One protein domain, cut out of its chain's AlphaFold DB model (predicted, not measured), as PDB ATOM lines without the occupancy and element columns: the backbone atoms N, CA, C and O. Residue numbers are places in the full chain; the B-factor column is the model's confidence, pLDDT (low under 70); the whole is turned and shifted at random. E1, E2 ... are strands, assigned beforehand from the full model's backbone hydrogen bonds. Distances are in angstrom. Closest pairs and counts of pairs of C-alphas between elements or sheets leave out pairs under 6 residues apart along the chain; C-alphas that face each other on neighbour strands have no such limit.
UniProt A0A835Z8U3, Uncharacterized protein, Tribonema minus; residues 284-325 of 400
ATOM      1  N   ASN A 284     278.768 177.787 186.200       93.38
ATOM      2  CA  ASN A 284     277.645 178.117 185.318       93.38
ATOM      3  C   ASN A 284     277.341 179.625 185.253       93.38
ATOM      4  O   ASN A 284     276.511 180.046 184.442       93.38
ATOM      5  N   GLY A 285     278.030 180.439 186.057       93.19
ATOM      6  CA  GLY A 285     277.869 181.891 186.141       93.19
ATOM      7  C   GLY A 285     276.940 182.369 187.260       93.19
ATOM      8  O   GLY A 285     276.750 183.579 187.392       93.19
ATOM      9  N   SER A 286     276.375 181.460 188.053       93.88
ATOM     10  CA  SER A 286     275.557 181.750 189.234       93.88
ATOM     11  C   SER A 286     276.284 181.272 190.483       93.88
ATOM     12  O   SER A 286     276.992 180.281 190.441       93.88
ATOM     13  N   VAL A 287     276.149 182.015 191.580       94.56
ATOM     14  CA  VAL A 287     276.777 181.665 192.859       94.56
ATOM     15  C   VAL A 287     275.722 181.060 193.778       94.56
ATOM     16  O   VAL A 287     274.668 181.678 193.965       94.56
ATOM     17  N   ASP A 288     276.035 179.911 194.383       93.44
ATOM     18  CA  ASP A 288     275.225 179.220 195.390       93.44
ATOM     19  C   ASP A 288     273.761 178.935 194.955       93.44
ATOM     20  O   ASP A 288     272.818 179.062 195.752       93.44
ATOM     21  N   GLU A 289     273.496 178.577 193.692       93.38
ATOM     22  CA  GLU A 289     272.118 178.357 193.238       93.38
ATOM     23  C   GLU A 289     271.485 177.062 193.773       93.38
ATOM     24  O   GLU A 289     272.129 176.043 194.012       93.38
ATOM     25  N   GLY A 290     270.160 177.082 193.936       92.00
ATOM     26  CA  GLY A 290     269.409 175.893 194.353       92.00
ATOM     27  C   GLY A 290     269.503 175.559 195.846       92.00
ATOM     28  O   GLY A 290     269.114 174.459 196.233       92.00
ATOM     29  N   ASN A 291     269.942 176.502 196.688       92.88
ATOM     30  CA  ASN A 291     270.074 176.335 198.142       92.88
ATOM     31  C   ASN A 291     271.041 175.192 198.539       92.88
ATOM     32  O   ASN A 291     270.641 174.260 199.251       92.88
ATOM     33  N   PRO A 292     272.308 175.232 198.083       93.56
ATOM     34  CA  PRO A 292     273.270 174.166 198.342       93.56
ATOM     35  C   PRO A 292     273.536 174.022 199.844       93.56
ATOM     36  O   PRO A 292     273.680 175.006 200.563       93.56
ATOM     37  N   GLY A 293     273.558 172.786 200.353       90.75
ATOM     38  CA  GLY A 293     273.720 172.506 201.791       90.75
ATOM     39  C   GLY A 293     272.550 172.950 202.691       90.75
ATOM     40  O   GLY A 293     272.611 172.754 203.907       90.75
ATOM     41  N   GLY A 294     271.491 173.538 202.123       92.12
ATOM     42  CA  GLY A 294     270.284 173.961 202.829       92.12
ATOM     43  C   GLY A 294     269.167 172.907 202.847       92.12
ATOM     44  O   GLY A 294     269.346 171.763 202.438       92.12
ATOM     45  N   GLY A 295     267.988 173.296 203.342       90.62
ATOM     46  CA  GLY A 295     266.782 172.452 203.381       90.62
ATOM     47  C   GLY A 295     266.634 171.579 204.633       90.62
ATOM     48  O   GLY A 295     265.619 170.903 204.793       90.62
ATOM     49  N   GLY A 296     267.610 171.603 205.540       92.56
ATOM     50  CA  GLY A 296     267.533 170.926 206.833       92.56
ATOM     51  C   GLY A 296     266.732 171.731 207.859       92.56
ATOM     52  O   GLY A 296     266.698 172.958 207.805       92.56
ATOM     53  N   ALA A 297     266.111 171.051 208.824       92.62
ATOM     54  CA  ALA A 297     265.480 171.721 209.960       92.62
ATOM     55  C   ALA A 297     266.540 172.384 210.858       92.62
ATOM     56  O   ALA A 297     267.593 171.803 211.127       92.62
ATOM     57  N   CYS A 298     266.251 173.583 211.351       92.75
ATOM     58  CA  CYS A 298     267.117 174.329 212.260       92.75
ATOM     59  C   CYS A 298     266.293 175.113 213.289       92.75
ATOM     60  O   CYS A 298     265.071 175.221 213.179       92.75
ATOM     61  N   ASN A 299     266.971 175.651 214.305       92.19
ATOM     62  CA  ASN A 299     266.367 176.529 215.302       92.19
ATOM     63  C   ASN A 299     266.932 177.949 215.143       92.19
ATOM     64  O   ASN A 299     268.151 178.118 215.101       92.19
ATOM     65  N   THR A 300     266.063 178.955 215.038       89.88
ATOM     66  CA  THR A 300     266.472 180.358 214.830       89.88
ATOM     67  C   THR A 300     266.946 181.056 216.107       89.88
ATOM     68  O   THR A 300     267.433 182.182 216.044       89.88
ATOM     69  N   GLY A 301     266.756 180.434 217.273       88.62
ATOM     70  CA  GLY A 301     266.964 181.041 218.588       88.62
ATOM     71  C   GLY A 301     265.878 182.044 218.999       88.62
ATOM     72  O   GLY A 301     265.980 182.630 220.074       88.62
ATOM     73  N   ARG A 302     264.850 182.257 218.168       90.50
ATOM     74  CA  ARG A 302     263.721 183.160 218.448       90.50
ATOM     75  C   ARG A 302     262.616 182.411 219.209       90.50
ATOM     76  O   ARG A 302     262.501 181.198 219.041       90.50
ATOM     77  N   PRO A 303     261.817 183.092 220.046       88.06
ATOM     78  CA  PRO A 303     260.725 182.454 220.775       88.06
ATOM     79  C   PRO A 303     259.541 182.115 219.853       88.06
ATOM     80  O   PRO A 303     259.484 182.550 218.698       88.06
ATOM     81  N   GLY A 304     258.615 181.307 220.376       87.19
ATOM     82  CA  GLY A 304     257.316 181.068 219.753       87.19
ATOM     83  C   GLY A 304     257.354 180.363 218.397       87.19
ATOM     84  O   GLY A 304     258.201 179.500 218.139       87.19
ATOM     85  N   ALA A 305     256.429 180.750 217.518       88.81
ATOM     86  CA  ALA A 305     256.282 180.209 216.164       88.81
ATOM     87  C   ALA A 305     257.539 180.404 215.296       88.81
ATOM     88  O   ALA A 305     257.772 179.649 214.351       88.81
ATOM     89  N   CYS A 306     258.386 181.385 215.624       90.12
ATOM     90  CA  CYS A 306     259.617 181.662 214.892       90.12
ATOM     91  C   CYS A 306     260.782 180.735 215.253       90.12
ATOM     92  O   CYS A 306     261.806 180.787 214.568       90.12
ATOM     93  N   ALA A 307     260.666 179.923 216.312       90.31
ATOM     94  CA  ALA A 307     261.751 179.069 216.794       90.31
ATOM     95  C   ALA A 307     262.180 178.028 215.753       90.31
ATOM     96  O   ALA A 307     263.374 177.808 215.552       90.31
ATOM     97  N   ALA A 308     261.213 177.406 215.075       90.19
ATOM     98  CA  ALA A 308     261.475 176.445 214.013       90.19
ATOM     99  C   ALA A 308     261.815 177.161 212.697       90.19
ATOM    100  O   ALA A 308     261.148 178.114 212.292       90.19
ATOM    101  N   GLY A 309     262.845 176.675 212.009       91.81
ATOM    102  CA  GLY A 309     263.249 177.184 210.705       91.81
ATOM    103  C   GLY A 309     263.818 176.105 209.796       91.81
ATOM    104  O   GLY A 309     263.955 174.940 210.175       91.81
ATOM    105  N   THR A 310     264.145 176.512 208.575       93.69
ATOM    106  CA  THR A 310     264.850 175.692 207.584       93.69
ATOM    107  C   THR A 310     266.152 176.382 207.194       93.69
ATOM    108  O   THR A 310     266.200 177.608 207.073       93.69
ATOM    109  N   THR A 311     267.221 175.611 207.008       94.50
ATOM    110  CA  THR A 311     268.503 176.150 206.560       94.50
ATOM    111  C   THR A 311     268.401 176.678 205.130       94.50
ATOM    112  O   THR A 311     267.873 176.015 204.230       94.50
ATOM    113  N   GLN A 312     268.912 177.885 204.919       94.31
ATOM    114  CA  GLN A 312     269.000 178.547 203.626       94.31
ATOM    115  C   GLN A 312     270.431 179.015 203.388       94.31
ATOM    116  O   GLN A 312     271.058 179.562 204.290       94.31
ATOM    117  N   CYS A 313     270.943 178.832 202.182       95.12
ATOM    118  CA  CYS A 313     272.193 179.428 201.755       95.12
ATOM    119  C   CYS A 313     271.943 180.886 201.366       95.12
ATOM    120  O   CYS A 313     271.217 181.166 200.414       95.12
ATOM    121  N   THR A 314     272.513 181.815 202.133       93.44
ATOM    122  CA  THR A 314     272.425 183.254 201.870       93.44
ATOM    123  C   THR A 314     273.819 183.861 201.960       93.44
ATOM    124  O   THR A 314     274.447 183.829 203.020       93.44
ATOM    125  N   GLY A 315     274.305 184.428 200.851       88.69
ATOM    126  CA  GLY A 315     275.604 185.106 200.794       88.69
ATOM    127  C   GLY A 315     276.785 184.204 201.164       88.69
ATOM    128  O   GLY A 315     277.617 184.617 201.968       88.69
ATOM    129  N   GLY A 316     276.822 182.968 200.648       91.62
ATOM    130  CA  GLY A 316     277.887 182.001 200.930       91.62
ATOM    131  C   GLY A 316     277.895 181.428 202.342       91.62
ATOM    132  O   GLY A 316     278.893 180.849 202.765       91.62
ATOM    133  N   THR A 317     276.812 181.600 203.104       94.00
ATOM    134  CA  THR A 317     276.689 181.039 204.452       94.00
ATOM    135  C   THR A 317     275.326 180.399 204.675       94.00
ATOM    136  O   THR A 317     274.295 180.900 204.222       94.00
ATOM    137  N   ILE A 318     275.316 179.279 205.398       93.88
ATOM    138  CA  ILE A 318     274.074 178.636 205.819       93.88
ATOM    139  C   ILE A 318     273.479 179.422 206.987       93.88
ATOM    140  O   ILE A 318     274.045 179.470 208.079       93.88
ATOM    141  N   VAL A 319     272.305 179.999 206.756       93.12
ATOM    142  CA  VAL A 319     271.512 180.729 207.745       93.12
ATOM    143  C   VAL A 319     270.237 179.959 208.075       93.12
ATOM    144  O   VAL A 319     269.680 179.255 207.235       93.12
ATOM    145  N   CYS A 320     269.751 180.074 209.310       92.75
ATOM    146  CA  CYS A 320     268.471 179.485 209.697       92.75
ATOM    147  C   CYS A 320     267.337 180.485 209.449       92.75
ATOM    148  O   CYS A 320     267.219 181.477 210.171       92.75
ATOM    149  N   ALA A 321     266.498 180.223 208.447       91.00
ATOM    150  CA  ALA A 321     265.331 181.045 208.147       91.00
ATOM    151  C   ALA A 321     264.084 180.434 208.805       91.00
ATOM    152  O   ALA A 321     263.649 179.342 208.438       91.00
ATOM    153  N   GLY A 322     263.525 181.124 209.800       86.88
ATOM    154  CA  GLY A 322     262.246 180.767 210.424       86.88
ATOM    155  C   GLY A 322     261.099 181.649 209.948       86.88
ATOM    156  O   GLY A 322     261.282 182.537 209.113       86.88
ATOM    157  N   ALA A 323     259.912 181.418 210.506       85.75
ATOM    158  CA  ALA A 323     258.745 182.243 210.219       85.75
ATOM    159  C   ALA A 323     258.998 183.727 210.563       85.75
ATOM    160  O   ALA A 323     259.716 184.076 211.510       85.75
ATOM    161  N   SER A 324     258.418 184.625 209.765       87.31
ATOM    162  CA  SER A 324     258.357 186.045 210.120       87.31
ATOM    163  C   SER A 324     257.349 186.251 211.256       87.31
ATOM    164  O   SER A 324     256.333 185.558 211.255       87.31
ATOM    165  N   PRO A 325     257.593 187.199 212.186       90.62
ATOM    166  CA  PRO A 325     256.571 187.663 213.120       90.62
ATOM    167  C   PRO A 325     255.247 187.922 212.415       90.62
ATOM    168  O   PRO A 325     255.214 188.623 211.400       90.62
TER     169      PRO A 325
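This is residues 284 to 325 of the 400 residues of an uncharacterized protein of Tribonema minus (UniProt A0A835Z8U3). With little regular structure, this is a loose rod: the unnamed stretch of residues 284 to 296 leads in from one end to a small three-strand sheet, in which the E2-E3 hairpin is well paired and E1 is short. The printed part has 42 residues, 16 of them in strands E1, E2 and E3, a meander, each strand the antiparallel neighbour of the one before; the class is all strand. The radius of gyration of the C-alphas is 11.6 A, and the spans are 40 by 17 by 12 A.

E1, residues 297 to 299, and E2, residues 308 to 314, form a hairpin; N 298 and O 309 are 2.9 A apart, within hydrogen-bond range. E2 and E3, residues 317 to 322, form another, at 147 degrees between directions, with N 312 and O 319 at 2.8 A.

E1 begins at C-alpha 297 (265.480, 171.721, 209.960). E2 is 17.7 A long and E3 15.6 A, ending at C-alpha 322 (262.246, 180.767, 210.424).

The C-alphas farthest apart, of Asn 284 and Gly 304, are 40.1 A apart. The printed part has no cut, and no printed residue is under 70 in pLDDT.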